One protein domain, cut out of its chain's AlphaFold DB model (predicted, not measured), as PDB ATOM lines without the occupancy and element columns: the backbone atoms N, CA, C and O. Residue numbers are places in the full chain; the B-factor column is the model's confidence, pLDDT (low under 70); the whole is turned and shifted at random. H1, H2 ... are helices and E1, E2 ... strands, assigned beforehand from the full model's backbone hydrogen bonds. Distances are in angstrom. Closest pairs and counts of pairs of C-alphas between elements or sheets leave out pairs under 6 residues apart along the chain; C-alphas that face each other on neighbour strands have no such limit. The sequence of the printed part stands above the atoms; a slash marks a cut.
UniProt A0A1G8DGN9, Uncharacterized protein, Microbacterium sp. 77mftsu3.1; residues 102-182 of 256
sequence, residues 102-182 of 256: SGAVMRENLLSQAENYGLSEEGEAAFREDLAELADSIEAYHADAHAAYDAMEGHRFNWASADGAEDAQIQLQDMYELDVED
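What this domain is: This is residues 102 to 182 of the 256 residues of an uncharacterized protein of Microbacterium sp. 77mftsu3.1 (UniProt A0A1G8DGN9). The strand hairpin E1 and E2 follows on from H3 and lies beside the first part of H2, while H1 and H2 run side by side as a helical hairpin. The 81 printed residues, mostly helix, run H1, H2, H3, E1, E2, with E1 and E2 antiparallel. The whole is compact, with a radius of gyration of the C-alphas of 12.8 A, yet elongated, spanning 40 by 21 by 18 A.

Where its parts are: E1 is residues 156 to 160 and E2 167 to 171, ending at C-alpha 171 (-37.826, 41.406, 20.333). H2, residues 121 to 141, is 30.2 A long; H1, 103 to 117, is 22.5 A, from C-alpha 103 (-41.285, 28.162, 4.974); H3 is 145 to 154.

How they stand to each other: In the hairpin E1 and E2, N 157 and O 170 are 2.9 A apart, within hydrogen-bond range. The closest C-alphas of H2 and E1, Phe 127 and Phe 157, are 7.0 A apart. H1 and H2 touch, closest at C-alphas 107 and 135, 5.5 A, with a shallow tilt of 27 degrees, opposite ways. H2 and H3, a helical hairpin, only just touch, with 3 pairs of C-alphas within 8 A, closest at 138 and 148, 6.0 A. Every O i to N i+4 pair is within hydrogen-bond range in H2 and H3, and 6 of 11 in H1.

The domain as a whole: The farthest C-alphas, of Asp 163 and Asp 182, are 41.8 A apart. The printed part has no cut and no long link between named elements; pLDDT is under 70 at residues 161 to 168.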
ATOM      1  N   SER A 102     -40.102  24.036   6.746       92.12
ATOM      2  CA  SER A 102     -41.221  24.456   5.911       92.12
ATOM      3  C   SER A 102     -41.435  25.954   6.062       92.12
ATOM      4  O   SER A 102     -41.976  26.413   7.067       92.12
ATOM      5  N   GLY A 103     -41.059  26.715   5.027       91.62
ATOM      6  CA  GLY A 103     -41.285  28.162   4.974       91.62
ATOM      7  C   GLY A 103     -42.757  28.529   5.174       91.62
ATOM      8  O   GLY A 103     -43.068  29.441   5.925       91.62
ATOM      9  N   ALA A 104     -43.675  27.725   4.628       90.56
ATOM     10  CA  ALA A 104     -45.109  27.925   4.815       90.56
ATOM     11  C   ALA A 104     -45.545  27.805   6.288       90.56
ATOM     12  O   ALA A 104     -46.271  28.670   6.772       90.56
ATOM     13  N   VAL A 105     -45.084  26.766   7.001       92.44
ATOM     14  CA  VAL A 105     -45.397  26.574   8.431       92.44
ATOM     15  C   VAL A 105     -44.722  27.650   9.278       92.44
ATOM     16  O   VAL A 105     -45.371  28.246  10.135       92.44
ATOM     17  N   MET A 106     -43.448  27.943   8.999       94.50
ATOM     18  CA  MET A 106     -42.702  29.022   9.646       94.50
ATOM     19  C   MET A 106     -43.438  30.354   9.507       94.50
ATOM     20  O   MET A 106     -43.715  30.992  10.513       94.50
ATOM     21  N   ARG A 107     -43.820  30.737   8.286       94.31
ATOM     22  CA  ARG A 107     -44.524  31.985   7.996       94.31
ATOM     23  C   ARG A 107     -45.858  32.065   8.722       94.31
ATOM     24  O   ARG A 107     -46.135  33.079   9.351       94.31
ATOM     25  N   GLU A 108     -46.689  31.027   8.631       94.00
ATOM     26  CA  GLU A 108     -47.989  30.998   9.310       94.00
ATOM     27  C   GLU A 108     -47.825  31.202  10.822       94.00
ATOM     28  O   GLU A 108     -48.451  32.090  11.407       94.00
ATOM     29  N   ASN A 109     -46.923  30.439  11.440       93.75
ATOM     30  CA  ASN A 109     -46.694  30.500  12.878       93.75
ATOM     31  C   ASN A 109     -46.023  31.813  13.302       93.75
ATOM     32  O   ASN A 109     -46.381  32.371  14.340       93.75
ATOM     33  N   LEU A 110     -45.101  32.342  12.500       92.88
ATOM     34  CA  LEU A 110     -44.435  33.614  12.757       92.88
ATOM     35  C   LEU A 110     -45.434  34.770  12.699       92.88
ATOM     36  O   LEU A 110     -45.506  35.548  13.640       92.88
ATOM     37  N   LEU A 111     -46.277  34.846  11.667       92.75
ATOM     38  CA  LEU A 111     -47.299  35.893  11.552       92.75
ATOM     39  C   LEU A 111     -48.329  35.849  12.688       92.75
ATOM     40  O   LEU A 111     -48.835  36.897  13.090       92.75
ATOM     41  N   SER A 112     -48.615  34.661  13.231       91.06
ATOM     42  CA  SER A 112     -49.498  34.518  14.396       91.06
ATOM     43  C   SER A 112     -48.915  35.139  15.671       91.06
ATOM     44  O   SER A 112     -49.660  35.472  16.589       91.06
ATOM     45  N   GLN A 113     -47.594  35.370  15.725       89.44
ATOM     46  CA  GLN A 113     -46.955  35.985  16.886       89.44
ATOM     47  C   GLN A 113     -47.425  37.414  17.133       89.44
ATOM     48  O   GLN A 113     -47.434  37.825  18.288       89.44
ATOM     49  N   ALA A 114     -47.852  38.155  16.105       88.12
ATOM     50  CA  ALA A 114     -48.303  39.538  16.272       88.12
ATOM     51  C   ALA A 114     -49.434  39.674  17.313       88.12
ATOM     52  O   ALA A 114     -49.470  40.645  18.068       88.12
ATOM     53  N   GLU A 115     -50.291  38.658  17.422       88.75
ATOM     54  CA  GLU A 115     -51.444  38.619  18.332       88.75
ATOM     55  C   GLU A 115     -51.033  38.478  19.812       88.75
ATOM     56  O   GLU A 115     -51.804  38.805  20.716       88.75
ATOM     57  N   ASN A 116     -49.800  38.036  20.085       86.88
ATOM     58  CA  ASN A 116     -49.322  37.734  21.438       86.88
ATOM     59  C   ASN A 116     -48.747  38.952  22.181       86.88
ATOM     60  O   ASN A 116     -48.493  38.862  23.383       86.88
ATOM     61  N   TYR A 117     -48.545  40.087  21.502       83.81
ATOM     62  CA  TYR A 117     -47.848  41.251  22.071       83.81
ATOM     63  C   TYR A 117     -48.777  42.368  22.560       83.81
ATOM     64  O   TYR A 117     -48.295  43.378  23.067       83.81
ATOM     65  N   GLY A 118     -50.100  42.191  22.461       84.19
ATOM     66  CA  GLY A 118     -51.078  43.132  23.023       84.19
ATOM     67  C   GLY A 118     -51.033  44.536  22.409       84.19
ATOM     68  O   GLY A 118     -51.330  45.508  23.100       84.19
ATOM     69  N   LEU A 119     -50.638  44.639  21.138       84.50
ATOM     70  CA  LEU A 119     -50.555  45.897  20.397       84.50
ATOM     71  C   LEU A 119     -51.945  46.449  20.054       84.50
ATOM     72  O   LEU A 119     -52.949  45.735  20.080       84.50
ATOM     73  N   SER A 120     -52.002  47.737  19.708       87.44
ATOM     74  CA  SER A 120     -53.183  48.309  19.053       87.44
ATOM     75  C   SER A 120     -53.418  47.645  17.690       87.44
ATOM     76  O   SER A 120     -52.505  47.051  17.125       87.44
ATOM     77  N   GLU A 121     -54.615  47.787  17.113       88.25
ATOM     78  CA  GLU A 121     -54.919  47.238  15.778       88.25
ATOM     79  C   GLU A 121     -53.934  47.744  14.704       88.25
ATOM     80  O   GLU A 121     -53.469  46.980  13.860       88.25
ATOM     81  N   GLU A 122     -53.552  49.022  14.780       88.12
ATOM     82  CA  GLU A 122     -52.558  49.638  13.893       88.12
ATOM     83  C   GLU A 122     -51.146  49.078  14.133       88.12
ATOM     84  O   GLU A 122     -50.421  48.799  13.176       88.12
ATOM     85  N   GLY A 123     -50.758  48.884  15.397       87.75
ATOM     86  CA  GLY A 123     -49.467  48.299  15.763       87.75
ATOM     87  C   GLY A 123     -49.361  46.823  15.378       87.75
ATOM     88  O   GLY A 123     -48.334  46.401  14.857       87.75
ATOM     89  N   GLU A 124     -50.428  46.045  15.564       90.06
ATOM     90  CA  GLU A 124     -50.503  44.641  15.157       90.06
ATOM     91  C   GLU A 124     -50.428  44.499  13.633       90.06
ATOM     92  O   GLU A 124     -49.725  43.624  13.131       90.06
ATOM     93  N   ALA A 125     -51.110  45.371  12.880       90.81
ATOM     94  CA  ALA A 125     -51.019  45.390  11.423       90.81
ATOM     95  C   ALA A 125     -49.590  45.699  10.946       90.81
ATOM     96  O   ALA A 125     -49.068  44.972  10.101       90.81
ATOM     97  N   ALA A 126     -48.944  46.714  11.528       90.81
ATOM     98  CA  ALA A 126     -47.559  47.064  11.217       90.81
ATOM     99  C   ALA A 126     -46.578  45.943  11.596       90.81
ATOM    100  O   ALA A 126     -45.670  45.626  10.831       90.81
ATOM    101  N   PHE A 127     -46.778  45.303  12.751       91.81
ATOM    102  CA  PHE A 127     -45.924  44.202  13.180       91.81
ATOM    103  C   PHE A 127     -46.111  42.968  12.296       91.81
ATOM    104  O   PHE A 127     -45.143  42.321  11.918       91.81
ATOM    105  N   ARG A 128     -47.347  42.660  11.892       94.12
ATOM    106  CA  ARG A 128     -47.632  41.564  10.959       94.12
ATOM    107  C   ARG A 128     -46.984  41.793   9.586       94.12
ATOM    108  O   ARG A 128     -46.539  40.824   8.981       94.12
ATOM    109  N   GLU A 129     -46.920  43.034   9.103       94.69
ATOM    110  CA  GLU A 129     -46.203  43.389   7.866       94.69
ATOM    111  C   GLU A 129     -44.688  43.175   8.011       94.69
ATOM    112  O   GLU A 129     -44.089  42.475   7.198       94.69
ATOM    113  N   ASP A 130     -44.089  43.662   9.097       94.44
ATOM    114  CA  ASP A 130     -42.667  43.464   9.409       94.44
ATOM    115  C   ASP A 130     -42.293  41.972   9.562       94.44
ATOM    116  O   ASP A 130     -41.295  41.504   9.009       94.44
ATOM    117  N   LEU A 131     -43.139  41.175  10.220       94.50
ATOM    118  CA  LEU A 131     -42.967  39.722  10.310       94.50
ATOM    119  C   LEU A 131     -43.118  39.021   8.952       94.50
ATOM    120  O   LEU A 131     -42.474  37.994   8.723       94.50
ATOM    121  N   ALA A 132     -43.940  39.554   8.044       95.69
ATOM    122  CA  ALA A 132     -44.048  39.031   6.686       95.69
ATOM    123  C   ALA A 132     -42.764  39.288   5.884       95.69
ATOM    124  O   ALA A 132     -42.298  38.378   5.198       95.69
ATOM    125  N   GLU A 133     -42.161  40.471   6.017       95.12
ATOM    126  CA  GLU A 133     -40.862  40.791   5.408       95.12
ATOM    127  C   GLU A 133     -39.734  39.920   5.978       95.12
ATOM    128  O   GLU A 133     -38.888  39.415   5.233       95.12
ATOM    129  N   LEU A 134     -39.741  39.683   7.294       94.38
ATOM    130  CA  LEU A 134     -38.820  38.744   7.929       94.38
ATOM    131  C   LEU A 134     -38.999  37.328   7.365       94.38
ATOM    132  O   LEU A 134     -38.007  36.691   7.010       94.38
ATOM    133  N   ALA A 135     -40.238  36.843   7.235       94.38
ATOM    134  CA  ALA A 135     -40.520  35.532   6.651       94.38
ATOM    135  C   ALA A 135     -40.028  35.431   5.196       94.38
ATOM    136  O   ALA A 135     -39.392  34.440   4.840       94.38
ATOM    137  N   ASP A 136     -40.260  36.465   4.376       94.62
ATOM    138  CA  ASP A 136     -39.759  36.550   2.997       94.62
ATOM    139  C   ASP A 136     -38.224  36.474   2.951       94.62
ATOM    140  O   ASP A 136     -37.649  35.750   2.134       94.62
ATOM    141  N   SER A 137     -37.550  37.194   3.852       93.19
ATOM    142  CA  SER A 137     -36.091  37.162   3.985       93.19
ATOM    143  C   SER A 137     -35.592  35.770   4.385       93.19
ATOM    144  O   SER A 137     -34.661  35.243   3.770       93.19
ATOM    145  N   ILE A 138     -36.239  35.135   5.367       92.94
ATOM    146  CA  ILE A 138     -35.867  33.794   5.821       92.94
ATOM    147  C   ILE A 138     -36.014  32.782   4.686       92.94
ATOM    148  O   ILE A 138     -35.079  32.031   4.421       92.94
ATOM    149  N   GLU A 139     -37.136  32.792   3.971       90.31
ATOM    150  CA  GLU A 139     -37.363  31.889   2.838       90.31
ATOM    151  C   GLU A 139     -36.371  32.115   1.684       90.31
ATOM    152  O   GLU A 139     -36.017  31.169   0.979       90.31
ATOM    153  N   ALA A 140     -35.900  33.350   1.485       88.88
ATOM    154  CA  ALA A 140     -34.949  33.677   0.427       88.88
ATOM    155  C   ALA A 140     -33.501  33.275   0.758       88.88
ATOM    156  O   ALA A 140     -32.749  32.899  -0.150       88.88
ATOM    157  N   TYR A 141     -33.089  33.383   2.025       85.12
ATOM    158  CA  TYR A 141     -31.675  33.304   2.418       85.12
ATOM    159  C   TYR A 141     -31.331  32.157   3.376       85.12
ATOM    160  O   TYR A 141     -30.147  31.845   3.535       85.12
ATOM    161  N   HIS A 142     -32.316  31.507   3.993       78.56
ATOM    162  CA  HIS A 142     -32.104  30.428   4.955       78.56
ATOM    163  C   HIS A 142     -32.705  29.115   4.447       78.56
ATOM    164  O   HIS A 142     -33.816  29.064   3.930       78.56
ATOM    165  N   ALA A 143     -31.927  28.037   4.566       74.94
ATOM    166  CA  ALA A 143     -32.265  26.733   3.994       74.94
ATOM    167  C   ALA A 143     -32.684  25.691   5.044       74.94
ATOM    168  O   ALA A 143     -33.056  24.577   4.678       74.94
ATOM    169  N   ASP A 144     -32.596  26.022   6.335       87.69
ATOM    170  CA  ASP A 144     -32.882  25.099   7.429       87.69
ATOM    171  C   ASP A 144     -33.454  25.812   8.664       87.69
ATOM    172  O   ASP A 144     -33.404  27.038   8.791       87.69
ATOM    173  N   ALA A 145     -34.005  25.011   9.578       89.06
ATOM    174  CA  ALA A 145     -34.651  25.486  10.794       89.06
ATOM    175  C   ALA A 145     -33.700  26.269  11.712       89.06
ATOM    176  O   ALA A 145     -34.119  27.242  12.330       89.06
ATOM    177  N   HIS A 146     -32.422  25.884  11.796       89.88
ATOM    178  CA  HIS A 146     -31.471  26.544  12.688       89.88
ATOM    179  C   HIS A 146     -31.198  27.979  12.234       89.88
ATOM    180  O   HIS A 146     -31.313  28.905  13.031       89.88
ATOM    181  N   ALA A 147     -30.935  28.165  10.941       89.44
ATOM    182  CA  ALA A 147     -30.742  29.488  10.361       89.44
ATOM    183  C   ALA A 147     -32.006  30.363  10.468       89.44
ATOM    184  O   ALA A 147     -31.902  31.566  10.702       89.44
ATOM    185  N   ALA A 148     -33.197  29.764  10.346       91.50
ATOM    186  CA  ALA A 148     -34.454  30.474  10.566       91.50
ATOM    187  C   ALA A 148     -34.595  30.959  12.020       91.50
ATOM    188  O   ALA A 148     -34.947  32.118  12.241       91.50
ATOM    189  N   TYR A 149     -34.288  30.113  13.010       92.62
ATOM    190  CA  TYR A 149     -34.336  30.501  14.425       92.62
ATOM    191  C   TYR A 149     -33.377  31.646  14.750       92.62
ATOM    192  O   TYR A 149     -33.801  32.625  15.364       92.62
ATOM    193  N   ASP A 150     -32.131  31.570  14.275       90.81
ATOM    194  CA  ASP A 150     -31.132  32.623  14.485       90.81
ATOM    195  C   ASP A 150     -31.603  33.974  13.912       90.81
ATOM    196  O   ASP A 150     -31.441  35.022  14.546       90.81
ATOM    197  N   ALA A 151     -32.224  33.959  12.726       91.62
ATOM    198  CA  ALA A 151     -32.773  35.157  12.099       91.62
ATOM    199  C   ALA A 151     -33.937  35.753  12.906       91.62
ATOM    200  O   ALA A 151     -33.968  36.962  13.138       91.62
ATOM    201  N   MET A 152     -34.866  34.912  13.376       93.00
ATOM    202  CA  MET A 152     -36.009  35.361  14.176       93.00
ATOM    203  C   MET A 152     -35.573  35.928  15.535       93.00
ATOM    204  O   MET A 152     -36.044  36.989  15.936       93.00
ATOM    205  N   GLU A 153     -34.634  35.286  16.232       89.38
ATOM    206  CA  GLU A 153     -34.143  35.748  17.540       89.38
ATOM    207  C   GLU A 153     -33.335  37.061  17.443       89.38
ATOM    208  O   GLU A 153     -33.354  37.915  18.345       89.38
ATOM    209  N   GLY A 154     -32.642  37.259  16.318       89.31
ATOM    210  CA  GLY A 154     -31.926  38.492  15.991       89.31
ATOM    211  C   GLY A 154     -32.830  39.660  15.586       89.31
ATOM    212  O   GLY A 154     -32.390  40.811  15.641       89.31
ATOM    213  N   HIS A 155     -34.087  39.395  15.224       91.25
ATOM    214  CA  HIS A 155     -35.001  40.410  14.707       91.25
ATOM    215  C   HIS A 155     -35.479  41.388  15.784       91.25
ATOM    216  O   HIS A 155     -35.649  41.032  16.957       91.25
ATOM    217  N   ARG A 156     -35.670  42.653  15.399       90.19
ATOM    218  CA  ARG A 156     -36.147  43.732  16.275       90.19
ATOM    219  C   ARG A 156     -37.150  44.589  15.521       90.19
ATOM    220  O   ARG A 156     -36.765  45.320  14.612       90.19
ATOM    221  N   PHE A 157     -38.396  44.556  15.968       87.19
ATOM    222  CA  PHE A 157     -39.434  45.444  15.473       87.19
ATOM    223  C   PHE A 157     -39.399  46.754  16.257       87.19
ATOM    224  O   PHE A 157     -39.380  46.741  17.489       87.19
ATOM    225  N   ASN A 158     -39.364  47.882  15.548       84.69
ATOM    226  CA  ASN A 158     -39.440  49.211  16.149       84.69
ATOM    227  C   ASN A 158     -40.697  49.901  15.629       84.69
ATOM    228  O   ASN A 158     -40.806  50.157  14.430       84.69
ATOM    229  N   TRP A 159     -41.614  50.234  16.530       78.31
ATOM    230  CA  TRP A 159     -42.839  50.947  16.200       78.31
ATOM    231  C   TRP A 159     -42.977  52.197  17.053       78.31
ATOM    232  O   TRP A 159     -42.781  52.149  18.263       78.31
ATOM    233  N   ALA A 160     -43.320  53.300  16.394       70.88
ATOM    234  CA  ALA A 160     -43.670  54.553  17.036       70.88
ATOM    235  C   ALA A 160     -45.133  54.855  16.716       70.88
ATOM    236  O   ALA A 160     -45.511  54.958  15.542       70.88
ATOM    237  N   SER A 161     -45.951  54.995  17.755       66.44
ATOM    238  CA  SER A 161     -47.351  55.374  17.593       66.44
ATOM    239  C   SER A 161     -47.481  56.783  16.995       66.44
ATOM    240  O   SER A 161     -46.666  57.675  17.253       66.44
ATOM    241  N   ALA A 162     -48.524  57.023  16.194       64.81
ATOM    242  CA  ALA A 162     -48.738  58.317  15.533       64.81
ATOM    243  C   ALA A 162     -48.973  59.483  16.519       64.81
ATOM    244  O   ALA A 162     -48.773  60.648  16.170       64.81
ATOM    245  N   ASP A 163     -49.389  59.177  17.747       64.81
ATOM    246  CA  ASP A 163     -49.578  60.112  18.855       64.81
ATOM    247  C   ASP A 163     -48.348  60.235  19.779       64.81
ATOM    248  O   ASP A 163     -48.378  61.014  20.734       64.81
ATOM    249  N   GLY A 164     -47.251  59.526  19.477       59.19
ATOM    250  CA  GLY A 164     -45.990  59.569  20.224       59.19
ATOM    251  C   GLY A 164     -46.078  58.993  21.639       59.19
ATOM    252  O   GLY A 164     -45.245  59.320  22.486       59.19
ATOM    253  N   ALA A 165     -47.112  58.199  21.917       57.16
ATOM    254  CA  ALA A 165     -47.390  57.628  23.227       57.16
ATOM    255  C   ALA A 165     -46.553  56.372  23.523       57.16
ATOM    256  O   ALA A 165     -46.253  56.124  24.692       57.16
ATOM    257  N   GLU A 166     -46.142  55.611  22.501       55.94
ATOM    258  CA  GLU A 166     -45.388  54.365  22.674       55.94
ATOM    259  C   GLU A 166     -44.322  54.186  21.582       55.94
ATOM    260  O   GLU A 166     -44.639  53.967  20.413       55.94
ATOM    261  N   ASP A 167     -43.049  54.251  21.986       61.16
ATOM    262  CA  ASP A 167     -41.941  53.639  21.251       61.16
ATOM    263  C   ASP A 167     -41.843  52.181  21.723       61.16
ATOM    264  O   ASP A 167     -41.336  51.896  22.813       61.16
ATOM    265  N   ALA A 168     -42.365  51.248  20.930       64.06
ATOM    266  CA  ALA A 168     -42.275  49.824  21.214       64.06
ATOM    267  C   ALA A 168     -41.099  49.227  20.434       64.06
ATOM    268  O   ALA A 168     -41.133  49.130  19.207       64.06
ATOM    269  N   GLN A 169     -40.057  48.806  21.155       80.38
ATOM    270  CA  GLN A 169     -39.068  47.879  20.616       80.38
ATOM    271  C   GLN A 169     -39.462  46.463  21.031       80.38
ATOM    272  O   GLN A 169     -39.349  46.102  22.204       80.38
ATOM    273  N   ILE A 170     -39.913  45.664  20.071       84.06
ATOM    274  CA  ILE A 170     -40.291  44.273  20.299       84.06
ATOM    275  C   ILE A 170     -39.164  43.381  19.798       84.06
ATOM    276  O   ILE A 170     -38.737  43.456  18.646       84.06
ATOM    277  N   GLN A 171     -38.679  42.525  20.690       86.44
ATOM    278  CA  GLN A 171     -37.826  41.406  20.333       86.44
ATOM    279  C   GLN A 171     -38.665  40.136  20.386       86.44
ATOM    280  O   GLN A 171     -39.345  39.892  21.381       86.44
ATOM    281  N   LEU A 172     -38.558  39.313  19.346       85.56
ATOM    282  CA  LEU A 172     -39.124  37.974  19.354       85.56
ATOM    283  C   LEU A 172     -38.401  37.112  20.402       85.56
ATOM    284  O   LEU A 172     -37.176  36.987  20.372       85.56
ATOM    285  N   GLN A 173     -39.157  36.547  21.343       82.38
ATOM    286  CA  GLN A 173     -38.649  35.677  22.410       82.38
ATOM    287  C   GLN A 173     -39.099  34.233  22.198       82.38
ATOM    288  O   GLN A 173     -40.144  33.998  21.601       82.38
ATOM    289  N   ASP A 174     -38.299  33.280  22.679       84.50
ATOM    290  CA  ASP A 174     -38.614  31.845  22.668       84.50
ATOM    291  C   ASP A 174     -38.928  31.283  21.268       84.50
ATOM    292  O   ASP A 174     -39.712  30.352  21.098       84.50
ATOM    293  N   MET A 175     -38.269  31.822  20.234       86.94
ATOM    294  CA  MET A 175     -38.500  31.421  18.839       86.94
ATOM    295  C   MET A 175     -38.183  29.952  18.570       86.94
ATOM    296  O   MET A 175     -38.777  29.378  17.671       86.94
ATOM    297  N   TYR A 176     -37.334  29.314  19.378       84.75
ATOM    298  CA  TYR A 176     -37.077  27.872  19.306       84.75
ATOM    299  C   TYR A 176     -38.307  27.009  19.660       84.75
ATOM    300  O   TYR A 176     -38.306  25.812  19.375       84.75
ATOM    301  N   GLU A 177     -39.344  27.579  20.287       87.06
ATOM    302  CA  GLU A 177     -40.627  26.905  20.540       87.06
ATOM    303  C   GLU A 177     -41.593  27.015  19.353       87.06
ATOM    304  O   GLU A 177     -42.588  26.287  19.291       87.06
ATOM    305  N   LEU A 178     -41.300  27.895  18.391       89.81
ATOM    306  CA  LEU A 178     -42.082  28.044  17.174       89.81
ATOM    307  C   LEU A 178     -41.855  26.829  16.268       89.81
ATOM    308  O   LEU A 178     -40.718  26.524  15.898       89.81
ATOM    309  N   ASP A 179     -42.928  26.136  15.877       90.94
ATOM    310  CA  ASP A 179     -42.806  25.057  14.895       90.94
ATOM    311  C   ASP A 179     -42.506  25.677  13.523       90.94
ATOM    312  O   ASP A 179     -43.282  26.480  13.007       90.94
ATOM    313  N   VAL A 180     -41.363  25.323  12.944       92.31
ATOM    314  CA  VAL A 180     -40.944  25.750  11.596       92.31
ATOM    315  C   VAL A 180     -40.778  24.559  10.659       92.31
ATOM    316  O   VAL A 180     -40.322  24.707   9.526       92.31
ATOM    317  N   GLU A 181     -41.118  23.361  11.132       91.94
ATOM    318  CA  GLU A 181     -40.897  22.121  10.413       91.94
ATOM    319  C   GLU A 181     -42.213  21.397  10.139       91.94
ATOM    320  O   GLU A 181     -43.044  21.186  11.026       91.94
ATOM    321  N   ASP A 182     -42.360  20.904   8.915       93.00
ATOM    322  CA  ASP A 182     -43.474  20.045   8.536       93.00
ATOM    323  C   ASP A 182     -43.002  18.606   8.311       93.00
ATOM    324  O   ASP A 182     -41.830  18.331   8.068       93.00
TER     325      ASP A 182